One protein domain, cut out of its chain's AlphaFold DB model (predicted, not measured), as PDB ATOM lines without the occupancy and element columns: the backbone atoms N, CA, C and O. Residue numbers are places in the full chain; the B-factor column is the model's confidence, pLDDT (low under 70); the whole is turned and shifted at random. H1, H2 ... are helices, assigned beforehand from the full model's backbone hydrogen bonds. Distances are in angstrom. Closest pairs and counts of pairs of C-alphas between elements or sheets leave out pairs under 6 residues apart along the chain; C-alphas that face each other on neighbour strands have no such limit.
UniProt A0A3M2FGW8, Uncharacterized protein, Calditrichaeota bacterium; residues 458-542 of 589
ATOM      1  N   VAL A 458     174.715 -73.076 -39.530       84.19
ATOM      2  CA  VAL A 458     174.815 -72.603 -38.137       84.19
ATOM      3  C   VAL A 458     176.268 -72.560 -37.652       84.19
ATOM      4  O   VAL A 458     176.659 -71.616 -36.974       84.19
ATOM      5  N   TYR A 459     177.107 -73.519 -38.061       82.50
ATOM      6  CA  TYR A 459     178.525 -73.558 -37.678       82.50
ATOM      7  C   TYR A 459     179.286 -72.308 -38.142       82.50
ATOM      8  O   TYR A 459     180.146 -71.796 -37.427       82.50
ATOM      9  N   TRP A 460     178.941 -71.783 -39.319       82.38
ATOM     10  CA  TRP A 460     179.608 -70.636 -39.937       82.38
ATOM     11  C   TRP A 460     179.139 -69.278 -39.406       82.38
ATOM     12  O   TRP A 460     179.707 -68.254 -39.771       82.38
ATOM     13  N   GLN A 461     178.115 -69.239 -38.547       81.94
ATOM     14  CA  GLN A 461     177.676 -67.994 -37.905       81.94
ATOM     15  C   GLN A 461     178.733 -67.456 -36.929       81.94
ATOM     16  O   GLN A 461     178.850 -66.247 -36.745       81.94
ATOM     17  N   GLN A 462     179.541 -68.341 -36.339       82.94
ATOM     18  CA  GLN A 462     180.643 -67.948 -35.473       82.94
ATOM     19  C   GLN A 462     181.844 -67.490 -36.308       82.94
ATOM     20  O   GLN A 462     182.436 -68.256 -37.072       82.94
ATOM     21  N   ARG A 463     182.250 -66.228 -36.122       77.06
ATOM     22  CA  ARG A 463     183.349 -65.609 -36.883       77.06
ATOM     23  C   ARG A 463     184.694 -66.319 -36.684       77.06
ATOM     24  O   ARG A 463     185.512 -66.336 -37.600       77.06
ATOM     25  N   GLN A 464     184.894 -66.948 -35.526       81.94
ATOM     26  CA  GLN A 464     186.083 -67.746 -35.217       81.94
ATOM     27  C   GLN A 464     186.236 -68.943 -36.166       81.94
ATOM     28  O   GLN A 464     187.327 -69.183 -36.667       81.94
ATOM     29  N   HIS A 465     185.148 -69.647 -36.490       83.69
ATOM     30  CA  HIS A 465     185.185 -70.794 -37.403       83.69
ATOM     31  C   HIS A 465     185.480 -70.391 -38.849       83.69
ATOM     32  O   HIS A 465     186.210 -71.085 -39.555       83.69
ATOM     33  N   VAL A 466     184.934 -69.251 -39.281       82.19
ATOM     34  CA  VAL A 466     185.213 -68.661 -40.599       82.19
ATOM     35  C   VAL A 466     186.696 -68.303 -40.720       82.19
ATOM     36  O   VAL A 466     187.327 -68.637 -41.721       82.19
ATOM     37  N   PHE A 467     187.260 -67.688 -39.679       81.81
ATOM     38  CA  PHE A 467     188.682 -67.359 -39.603       81.81
ATOM     39  C   PHE A 467     189.574 -68.609 -39.541       81.81
ATOM     40  O   PHE A 467     190.595 -68.683 -40.221       81.81
ATOM     41  N   HIS A 468     189.183 -69.630 -38.776       84.19
ATOM     42  CA  HIS A 468     189.917 -70.895 -38.709       84.19
ATOM     43  C   HIS A 468     189.983 -71.579 -40.080       84.19
ATOM     44  O   HIS A 468     191.052 -71.985 -40.529       84.19
ATOM     45  N   ALA A 469     188.851 -71.629 -40.788       84.94
ATOM     46  CA  ALA A 469     188.778 -72.191 -42.131       84.94
ATOM     47  C   ALA A 469     189.605 -71.404 -43.151       84.94
ATOM     48  O   ALA A 469     190.223 -72.010 -44.026       84.94
ATOM     49  N   SER A 470     189.659 -70.072 -43.040       82.50
ATOM     50  CA  SER A 470     190.524 -69.269 -43.905       82.50
ATOM     51  C   SER A 470     192.005 -69.536 -43.612       82.50
ATOM     52  O   SER A 470     192.763 -69.806 -44.538       82.50
ATOM     53  N   CYS A 471     192.409 -69.588 -42.337       82.25
ATOM     54  CA  CYS A 471     193.775 -69.967 -41.948       82.25
ATOM     55  C   CYS A 471     194.160 -71.359 -42.463       82.25
ATOM     56  O   CYS A 471     195.278 -71.562 -42.931       82.25
ATOM     57  N   TRP A 472     193.234 -72.317 -42.403       86.50
ATOM     58  CA  TRP A 472     193.457 -73.657 -42.930       86.50
ATOM     59  C   TRP A 472     193.715 -73.643 -44.442       86.50
ATOM     60  O   TRP A 472     194.667 -74.276 -44.886       86.50
ATOM     61  N   ILE A 473     192.938 -72.884 -45.230       83.00
ATOM     62  CA  ILE A 473     193.182 -72.735 -46.677       83.00
ATOM     63  C   ILE A 473     194.560 -72.116 -46.939       83.00
ATOM     64  O   ILE A 473     195.284 -72.621 -47.789       83.00
ATOM     65  N   ALA A 474     194.942 -71.074 -46.193       82.31
ATOM     66  CA  ALA A 474     196.258 -70.451 -46.334       82.31
ATOM     67  C   ALA A 474     197.401 -71.463 -46.113       82.31
ATOM     68  O   ALA A 474     198.306 -71.548 -46.937       82.31
ATOM     69  N   ARG A 475     197.298 -72.315 -45.082       84.88
ATOM     70  CA  ARG A 475     198.272 -73.393 -44.825       84.88
ATOM     71  C   ARG A 475     198.320 -74.436 -45.941       84.88
ATOM     72  O   ARG A 475     199.389 -74.940 -46.255       84.88
ATOM     73  N   GLN A 476     197.177 -74.785 -46.539       81.94
ATOM     74  CA  GLN A 476     197.141 -75.743 -47.654       81.94
ATOM     75  C   GLN A 476     197.800 -75.200 -48.929       81.94
ATOM     76  O   GLN A 476     198.236 -75.989 -49.762       81.94
ATOM     77  N   GLU A 477     197.876 -73.879 -49.075       82.94
ATOM     78  CA  GLU A 477     198.608 -73.205 -50.152       82.94
ATOM     79  C   GLU A 477     200.071 -72.899 -49.762       82.94
ATOM     80  O   GLU A 477     200.775 -72.236 -50.516       82.94
ATOM     81  N   GLY A 478     200.545 -73.389 -48.605       81.38
ATOM     82  CA  GLY A 478     201.934 -73.243 -48.153       81.38
ATOM     83  C   GLY A 478     202.275 -71.887 -47.528       81.38
ATOM     84  O   GLY A 478     203.449 -71.547 -47.440       81.38
ATOM     85  N   LEU A 479     201.274 -71.103 -47.114       82.50
ATOM     86  CA  LEU A 479     201.480 -69.779 -46.526       82.50
ATOM     87  C   LEU A 479     201.543 -69.850 -44.997       82.50
ATOM     88  O   LEU A 479     200.604 -70.326 -44.347       82.50
ATOM     89  N   GLU A 480     202.614 -69.303 -44.425       76.38
ATOM     90  CA  GLU A 480     202.749 -69.122 -42.981       76.38
ATOM     91  C   GLU A 480     201.916 -67.922 -42.484       76.38
ATOM     92  O   GLU A 480     201.671 -66.977 -43.241       76.38
ATOM     93  N   PRO A 481     201.465 -67.903 -41.209       73.00
ATOM     94  CA  PRO A 481     200.588 -66.855 -40.676       73.00
ATOM     95  C   PRO A 481     201.099 -65.413 -40.831       73.00
ATOM     96  O   PRO A 481     200.287 -64.488 -40.867       73.00
ATOM     97  N   CYS A 482     202.419 -65.215 -40.901       68.81
ATOM     98  CA  CYS A 482     203.058 -63.913 -41.119       68.81
ATOM     99  C   CYS A 482     202.945 -63.415 -42.565       68.81
ATOM    100  O   CYS A 482     202.862 -62.210 -42.786       68.81
ATOM    101  N   ASP A 483     202.856 -64.327 -43.532       78.19
ATOM    102  CA  ASP A 483     202.919 -64.001 -44.957       78.19
ATOM    103  C   ASP A 483     201.531 -63.852 -45.580       78.19
ATOM    104  O   ASP A 483     201.397 -63.397 -46.714       78.19
ATOM    105  N   ILE A 484     200.469 -64.178 -44.832       79.25
ATOM    106  CA  ILE A 484     199.079 -64.111 -45.301       79.25
ATOM    107  C   ILE A 484     198.730 -62.707 -45.818       79.25
ATOM    108  O   ILE A 484     198.095 -62.575 -46.867       79.25
ATOM    109  N   THR A 485     199.130 -61.643 -45.112       76.44
ATOM    110  CA  THR A 485     198.805 -60.267 -45.527       76.44
ATOM    111  C   THR A 485     199.616 -59.833 -46.750       76.44
ATOM    112  O   THR A 485     199.063 -59.186 -47.645       76.44
ATOM    113  N   GLY A 486     200.881 -60.257 -46.849       76.50
ATOM    114  CA  GLY A 486     201.735 -60.072 -48.027       76.50
ATOM    115  C   GLY A 486     201.212 -60.814 -49.260       76.50
ATOM    116  O   GLY A 486     201.046 -60.207 -50.318       76.50
ATOM    117  N   ALA A 487     200.835 -62.083 -49.108       78.19
ATOM    118  CA  ALA A 487     200.301 -62.935 -50.169       78.19
ATOM    119  C   ALA A 487     198.963 -62.425 -50.739       78.19
ATOM    120  O   ALA A 487     198.700 -62.562 -51.935       78.19
ATOM    121  N   ILE A 488     198.120 -61.785 -49.915       79.50
ATOM    122  CA  ILE A 488     196.892 -61.114 -50.384       79.50
ATOM    123  C   ILE A 488     197.234 -59.862 -51.205       79.50
ATOM    124  O   ILE A 488     196.639 -59.647 -52.263       79.50
ATOM    125  N   ARG A 489     198.203 -59.045 -50.763       76.31
ATOM    126  CA  ARG A 489     198.654 -57.844 -51.498       76.31
ATOM    127  C   ARG A 489     199.300 -58.203 -52.839       76.31
ATOM    128  O   ARG A 489     199.039 -57.539 -53.837       76.31
ATOM    129  N   GLN A 490     200.077 -59.284 -52.871       78.25
ATOM    130  CA  GLN A 490     200.757 -59.805 -54.062       78.25
ATOM    131  C   GLN A 490     199.841 -60.635 -54.984       78.25
ATOM    132  O   GLN A 490     200.311 -61.192 -55.972       78.25
ATOM    133  N   LYS A 491     198.533 -60.725 -54.689       73.94
ATOM    134  CA  LYS A 491     197.537 -61.530 -55.430       73.94
ATOM    135  C   LYS A 491     197.861 -63.034 -55.525       73.94
ATOM    136  O   LYS A 491     197.288 -63.717 -56.367       73.94
ATOM    137  N   GLN A 492     198.714 -63.569 -54.653       75.56
ATOM    138  CA  GLN A 492     198.992 -65.009 -54.566       75.56
ATOM    139  C   GLN A 492     197.804 -65.767 -53.953       75.56
ATOM    140  O   GLN A 492     197.436 -66.847 -54.413       75.56
ATOM    141  N   LEU A 493     197.129 -65.161 -52.969       77.56
ATOM    142  CA  LEU A 493     195.850 -65.642 -52.448       77.56
ATOM    143  C   LEU A 493     194.703 -64.838 -53.080       77.56
ATOM    144  O   LEU A 493     194.560 -63.644 -52.822       77.56
ATOM    145  N   THR A 494     193.852 -65.482 -53.885       80.19
ATOM    146  CA  THR A 494     192.699 -64.827 -54.531       80.19
ATOM    147  C   THR A 494     191.372 -65.473 -54.132       80.19
ATOM    148  O   THR A 494     191.311 -66.588 -53.614       80.19
ATOM    149  N   MET A 495     190.255 -64.795 -54.423       73.62
ATOM    150  CA  MET A 495     188.918 -65.391 -54.281       73.62
ATOM    151  C   MET A 495     188.731 -66.642 -55.164       73.62
ATOM    152  O   MET A 495     187.838 -67.446 -54.896       73.62
ATOM    153  N   GLY A 496     189.556 -66.820 -56.207       73.31
ATOM    154  CA  GLY A 496     189.606 -68.029 -57.033       73.31
ATOM    155  C   GLY A 496     190.221 -69.219 -56.294       73.31
ATOM    156  O   GLY A 496     189.681 -70.319 -56.377       73.31
ATOM    157  N   THR A 497     191.252 -68.984 -55.481       77.50
ATOM    158  CA  THR A 497     191.904 -70.001 -54.638       77.50
ATOM    159  C   THR A 497     190.916 -70.637 -53.658       77.50
ATOM    160  O   THR A 497     190.920 -71.848 -53.460       77.50
ATOM    161  N   LEU A 498     189.966 -69.858 -53.125       74.62
ATOM    162  CA  LEU A 498     188.899 -70.396 -52.272       74.62
ATOM    163  C   LEU A 498     188.029 -71.433 -53.005       74.62
ATOM    164  O   LEU A 498     187.612 -72.406 -52.382       74.62
ATOM    165  N   LYS A 499     187.775 -71.270 -54.315       73.56
ATOM    166  CA  LYS A 499     186.922 -72.180 -55.111       73.56
ATOM    167  C   LYS A 499     187.532 -73.573 -55.305       73.56
ATOM    168  O   LYS A 499     186.782 -74.512 -55.553       73.56
ATOM    169  N   LYS A 500     188.857 -73.714 -55.172       76.75
ATOM    170  CA  LYS A 500     189.577 -75.001 -55.208       76.75
ATOM    171  C   LYS A 500     189.147 -75.930 -54.066       76.75
ATOM    172  O   LYS A 500     189.200 -77.150 -54.195       76.75
ATOM    173  N   TYR A 501     188.686 -75.355 -52.954       77.31
ATOM    174  CA  TYR A 501     188.250 -76.088 -51.774       77.31
ATOM    175  C   TYR A 501     186.723 -76.110 -51.678       77.31
ATOM    176  O   TYR A 501     186.042 -75.119 -51.937       77.31
ATOM    177  N   SER A 502     186.166 -77.230 -51.211       68.94
ATOM    178  CA  SER A 502     184.716 -77.435 -51.047       68.94
ATOM    179  C   SER A 502     184.031 -76.405 -50.129       68.94
ATOM    180  O   SER A 502     182.811 -76.261 -50.172       68.94
ATOM    181  N   ILE A 503     184.802 -75.676 -49.317       76.00
ATOM    182  CA  ILE A 503     184.335 -74.657 -48.359       76.00
ATOM    183  C   ILE A 503     184.285 -73.255 -48.984       76.00
ATOM    184  O   ILE A 503     183.680 -72.341 -48.421       76.00
ATOM    185  N   GLY A 504     184.887 -73.060 -50.161       70.12
ATOM    186  CA  GLY A 504     185.033 -71.745 -50.783       70.12
ATOM    187  C   GLY A 504     183.718 -71.011 -51.009       70.12
ATOM    188  O   GLY A 504     183.652 -69.794 -50.859       70.12
ATOM    189  N   THR A 505     182.649 -71.744 -51.314       72.94
ATOM    190  CA  THR A 505     181.303 -71.189 -51.514       72.94
ATOM    191  C   THR A 505     180.694 -70.667 -50.212       72.94
ATOM    192  O   THR A 505     180.112 -69.582 -50.206       72.94
ATOM    193  N   ALA A 506     180.883 -71.385 -49.099       74.50
ATOM    194  CA  ALA A 506     180.453 -70.947 -47.775       74.50
ATOM    195  C   ALA A 506     181.246 -69.711 -47.333       74.50
ATOM    196  O   ALA A 506     180.649 -68.700 -46.971       74.50
ATOM    197  N   LEU A 507     182.578 -69.739 -47.456       75.75
ATOM    198  CA  LEU A 507     183.431 -68.605 -47.084       75.75
ATOM    199  C   LEU A 507     183.160 -67.366 -47.934       75.75
ATOM    200  O   LEU A 507     183.152 -66.266 -47.391       75.75
ATOM    201  N   LYS A 508     182.847 -67.515 -49.228       76.00
ATOM    202  CA  LYS A 508     182.488 -66.386 -50.103       76.00
ATOM    203  C   LYS A 508     181.284 -65.597 -49.575       76.00
ATOM    204  O   LYS A 508     181.301 -64.368 -49.642       76.00
ATOM    205  N   LYS A 509     180.279 -66.276 -49.004       79.38
ATOM    206  CA  LYS A 509     179.103 -65.634 -48.389       79.38
ATOM    207  C   LYS A 509     179.496 -64.736 -47.210       79.38
ATOM    208  O   LYS A 509     178.985 -63.626 -47.094       79.38
ATOM    209  N   TYR A 510     180.422 -65.191 -46.367       76.75
ATOM    210  CA  TYR A 510     180.877 -64.447 -45.183       76.75
ATOM    211  C   TYR A 510     181.995 -63.437 -45.486       76.75
ATOM    212  O   TYR A 510     182.152 -62.461 -44.757       76.75
ATOM    213  N   ALA A 511     182.727 -63.617 -46.587       68.31
ATOM    214  CA  ALA A 511     183.791 -62.722 -47.040       68.31
ATOM    215  C   ALA A 511     183.279 -61.383 -47.603       68.31
ATOM    216  O   ALA A 511     184.065 -60.448 -47.743       68.31
ATOM    217  N   ARG A 512     181.989 -61.281 -47.974       71.12
ATOM    218  CA  ARG A 512     181.425 -60.123 -48.705       71.12
ATOM    219  C   ARG A 512     182.294 -59.728 -49.914       71.12
ATOM    220  O   ARG A 512     182.578 -58.558 -50.132       71.12
ATOM    221  N   ASN A 513     182.763 -60.732 -50.665       69.75
ATOM    222  CA  ASN A 513     183.683 -60.602 -51.807       69.75
ATOM    223  C   ASN A 513     185.074 -59.992 -51.510       69.75
ATOM    224  O   ASN A 513     185.808 -59.713 -52.453       69.75
ATOM    225  N   SER A 514     185.482 -59.846 -50.243       75.94
ATOM    226  CA  SER A 514     186.811 -59.346 -49.867       75.94
ATOM    227  C   SER A 514     187.550 -60.312 -48.936       75.94
ATOM    228  O   SER A 514     187.053 -60.686 -47.872       75.94
ATOM    229  N   LEU A 515     188.778 -60.687 -49.313       73.81
ATOM    230  CA  LEU A 515     189.667 -61.504 -48.474       73.81
ATOM    231  C   LEU A 515     190.103 -60.760 -47.204       73.81
ATOM    232  O   LEU A 515     190.318 -61.389 -46.171       73.81
ATOM    233  N   VAL A 516     190.151 -59.425 -47.247       72.88
ATOM    234  CA  VAL A 516     190.488 -58.579 -46.090       72.88
ATOM    235  C   VAL A 516     189.480 -58.780 -44.953       72.88
ATOM    236  O   VAL A 516     189.856 -58.811 -43.785       72.88
ATOM    237  N   THR A 517     188.205 -59.013 -45.282       76.25
ATOM    238  CA  THR A 517     187.145 -59.273 -44.296       76.25
ATOM    239  C   THR A 517     187.348 -60.595 -43.549       76.25
ATOM    240  O   THR A 517     187.023 -60.681 -42.360       76.25
ATOM    241  N   LEU A 518     187.880 -61.619 -44.233       77.19
ATOM    242  CA  LEU A 518     188.148 -62.943 -43.657       77.19
ATOM    243  C   LEU A 518     189.379 -62.920 -42.746       77.19
ATOM    244  O   LEU A 518     189.316 -63.435 -41.636       77.19
ATOM    245  N   TYR A 519     190.463 -62.272 -43.179       77.62
ATOM    246  CA  TYR A 519     191.732 -62.209 -42.441       77.62
ATOM    247  C   TYR A 519     191.882 -60.953 -41.574       77.62
ATOM    248  O   TYR A 519     192.995 -60.597 -41.187       77.62
ATOM    249  N   LEU A 520     190.771 -60.290 -41.235       75.56
ATOM    250  CA  LEU A 520     190.757 -59.048 -40.457       75.56
ATOM    251  C   LEU A 520     191.641 -59.096 -39.187       75.56
ATOM    252  O   LEU A 520     192.359 -58.123 -38.968       75.56
ATOM    253  N   PRO A 521     191.684 -60.192 -38.394       75.75
ATOM    254  CA  PRO A 521     192.572 -60.274 -37.230       75.75
ATOM    255  C   PRO A 521     194.074 -60.166 -37.553       75.75
ATOM    256  O   PRO A 521     194.815 -59.572 -36.774       75.75
ATOM    257  N   PHE A 522     194.536 -60.686 -38.699       71.81
ATOM    258  CA  PHE A 522     195.943 -60.558 -39.112       71.81
ATOM    259  C   PHE A 522     196.273 -59.131 -39.537       71.81
ATOM    260  O   PHE A 522     197.278 -58.584 -39.094       71.81
ATOM    261  N   PHE A 523     195.386 -58.501 -40.312       69.44
ATOM    262  CA  PHE A 523     195.528 -57.088 -40.655       69.44
ATOM    263  C   PHE A 523     195.523 -56.214 -39.396       69.44
ATOM    264  O   PHE A 523     196.369 -55.340 -39.273       69.44
ATOM    265  N   GLN A 524     194.643 -56.473 -38.423       67.56
ATOM    266  CA  GLN A 524     194.632 -55.757 -37.141       67.56
ATOM    267  C   GLN A 524     195.944 -55.926 -36.366       67.56
ATOM    268  O   GLN A 524     196.466 -54.939 -35.857       67.56
ATOM    269  N   LYS A 525     196.511 -57.137 -36.308       65.81
ATOM    270  CA  LYS A 525     197.805 -57.386 -35.656       65.81
ATOM    271  C   LYS A 525     198.955 -56.649 -36.356       65.81
ATOM    272  O   LYS A 525     199.774 -56.038 -35.679       65.81
ATOM    273  N   GLU A 526     198.982 -56.639 -37.689       62.69
ATOM    274  CA  GLU A 526     199.953 -55.870 -38.484       62.69
ATOM    275  C   GLU A 526     199.777 -54.351 -38.284       62.69
ATOM    276  O   GLU A 526     200.754 -53.629 -38.101       62.69
ATOM    277  N   PHE A 527     198.536 -53.850 -38.242       60.84
ATOM    278  CA  PHE A 527     198.239 -52.443 -37.945       60.84
ATOM    279  C   PHE A 527     198.682 -52.041 -36.530       60.84
ATOM    280  O   PHE A 527     199.238 -50.956 -36.358       60.84
ATOM    281  N   MET A 528     198.477 -52.904 -35.529       57.19
ATOM    282  CA  MET A 528     198.920 -52.668 -34.149       57.19
ATOM    283  C   MET A 528     200.448 -52.722 -34.023       57.19
ATOM    284  O   MET A 528     201.019 -51.839 -33.390       57.19
ATOM    285  N   SER A 529     201.111 -53.669 -34.700       58.50
ATOM    286  CA  SER A 529     202.579 -53.746 -34.777       58.50
ATOM    287  C   SER A 529     203.172 -52.497 -35.429       58.50
ATOM    288  O   SER A 529     204.100 -51.914 -34.887       58.50
ATOM    289  N   ASN A 530     202.576 -52.000 -36.520       56.38
ATOM    290  CA  ASN A 530     202.980 -50.748 -37.169       56.38
ATOM    291  C   ASN A 530     202.737 -49.508 -36.284       56.38
ATOM    292  O   ASN A 530     203.463 -48.515 -36.373       56.38
ATOM    293  N   ALA A 531     201.707 -49.519 -35.433       55.44
ATOM    294  CA  ALA A 531     201.418 -48.428 -34.502       55.44
ATOM    295  C   ALA A 531     202.364 -48.426 -33.286       55.44
ATOM    296  O   ALA A 531     202.793 -47.354 -32.846       55.44
ATOM    297  N   GLU A 532     202.719 -49.605 -32.768       52.06
ATOM    298  CA  GLU A 532     203.740 -49.786 -31.729       52.06
ATOM    299  C   GLU A 532     205.146 -49.509 -32.262       52.06
ATOM    300  O   GLU A 532     205.875 -48.763 -31.615       52.06
ATOM    301  N   GLU A 533     205.494 -49.954 -33.473       48.09
ATOM    302  CA  GLU A 533     206.741 -49.584 -34.151       48.09
ATOM    303  C   GLU A 533     206.836 -48.079 -34.342       48.09
ATOM    304  O   GLU A 533     207.840 -47.498 -33.963       48.09
ATOM    305  N   ARG A 534     205.791 -47.396 -34.830       54.00
ATOM    306  CA  ARG A 534     205.802 -45.925 -34.951       54.00
ATOM    307  C   ARG A 534     205.921 -45.222 -33.595       54.00
ATOM    308  O   ARG A 534     206.494 -44.135 -33.532       54.00
ATOM    309  N   ARG A 535     205.408 -45.809 -32.505       56.75
ATOM    310  CA  ARG A 535     205.597 -45.305 -31.128       56.75
ATOM    311  C   ARG A 535     207.016 -45.558 -30.610       56.75
ATOM    312  O   ARG A 535     207.580 -44.658 -29.990       56.75
ATOM    313  N   ILE A 536     207.591 -46.727 -30.881       54.47
ATOM    314  CA  ILE A 536     208.954 -47.120 -30.502       54.47
ATOM    315  C   ILE A 536     209.975 -46.330 -31.326       54.47
ATOM    316  O   ILE A 536     210.855 -45.735 -30.730       54.47
ATOM    317  N   HIS A 537     209.800 -46.168 -32.640       49.03
ATOM    318  CA  HIS A 537     210.606 -45.289 -33.498       49.03
ATOM    319  C   HIS A 537     210.533 -43.826 -33.046       49.03
ATOM    320  O   HIS A 537     211.548 -43.141 -33.008       49.03
ATOM    321  N   LYS A 538     209.353 -43.332 -32.636       55.06
ATOM    322  CA  LYS A 538     209.219 -41.987 -32.044       55.06
ATOM    323  C   LYS A 538     209.901 -41.863 -30.678       55.06
ATOM    324  O   LYS A 538     210.330 -40.763 -30.353       55.06
ATOM    325  N   LYS A 539     209.997 -42.944 -29.890       54.47
ATOM    326  CA  LYS A 539     210.753 -43.006 -28.624       54.47
ATOM    327  C   LYS A 539     212.263 -43.111 -28.869       54.47
ATOM    328  O   LYS A 539     213.004 -42.342 -28.277       54.47
ATOM    329  N   ILE A 540     212.702 -43.974 -29.783       49.62
ATOM    330  CA  ILE A 540     214.096 -44.166 -30.205       49.62
ATOM    331  C   ILE A 540     214.644 -42.876 -30.824       49.62
ATOM    332  O   ILE A 540     215.687 -42.410 -30.397       49.62
ATOM    333  N   ASN A 541     213.900 -42.199 -31.704       49.78
ATOM    334  CA  ASN A 541     214.297 -40.892 -32.250       49.78
ATOM    335  C   ASN A 541     214.314 -39.764 -31.204       49.78
ATOM    336  O   ASN A 541     214.923 -38.724 -31.438       49.78
ATOM    337  N   ARG A 542     213.642 -39.945 -30.057       55.78
ATOM    338  CA  ARG A 542     213.697 -39.025 -28.908       55.78
ATOM    339  C   ARG A 542     214.903 -39.316 -28.010       55.78
ATOM    340  O   ARG A 542     215.472 -38.384 -27.467       55.78
TER     341      ARG A 542
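What this domain is: This is residues 458 to 542 of the 589 residues of an uncharacterized protein of Calditrichaeota bacterium (UniProt A0A3M2FGW8). A compact head of short helices has one long helix, H7, leaving it, and the far part of H7, residues 527 to 542, sticks out as a free arm. In the head H2 runs along one side, the four short helices H3, H4, H5 and H6 follow each other in an arc over it, and H1 is a single turn near the first end of H2. The printed part has 85 residues with seven named helices, H1 to H7 in order along the chain, and no named strand; the class is all helix. The whole is loose, with a radius of gyration of the C-alphas of 15.2 A, and spans 53 by 27 by 19 A, the arm making the length.

How they stand to each other: H1, residues 458 to 461, is close to but not clearly touching H2, residues 463 to 476; their closest C-alphas, of Trp 460 and Val 466, are 6.0 A apart. H3, residues 484 to 489, is close to but not clearly touching H2 and about perpendicular to it at 80 degrees, with C-alphas 474 and 484 closest at 7.0 A. H4, residues 495 to 499, touches H5, residues 504 to 511, where the C-alphas of Leu 498 and Gly 504 come closest, 4.4 A apart. H5 is the hub. With residues 466 to 470 alone, H2 only just touches H5, with 3 pairs of C-alphas within 8 A, the closest being Val 466 and Leu 507 at 6.7 A; the tilt is steep at 49 degrees, opposite ways. H6, residues 515 to 518, only just touches H2, again through residues 466 to 470 alone, with 3 such pairs, C-alphas 467 and 518 closest at 6.0 A. H5 and H6 touch only at the corner by their link, and only just, with 3 such pairs; C-alphas 511 and 518 are closest at 5.5 A. H7, residues 520 to 542, only just touches H3, with residues 522 to 523 alone and 3 such pairs, C-alphas 485 and 523 closest at 6.7 A; they are about perpendicular at 89 degrees. H7 is apart from H5. Every O i to N i+4 pair is within hydrogen-bond range in H2, H3 and H7, against 2 of 4 in H5 and 0 of 1 in H4, which has 1 of 2 O i to N i+3 pairs within range; H1 and H6 are too short for an i+4 pair.

Where its parts are: H1 begins at C-alpha 458, (174.815, -72.603, -38.137). H2 is 20.2 A long, H5 9.8 A and H3 8.8 A; H4, H1 and H6 measure 7.1, 5.4 and 5.3 A. H7 runs 32.6 A from C-alpha 520 at (190.757, -59.048, -40.457) to C-alpha 542 at (213.697, -39.025, -28.908).

The domain as a whole: The C-alphas of Ser 502 and Arg 542 are the two farthest apart, 53.0 A. Without the free residues, the body spans 31 by 25 by 19 A. The printed part has no cut and no long link. Mean pLDDT of the printed part is 72.8, and residues 482, 502, 511, 513 and 523 to 542 are under 70.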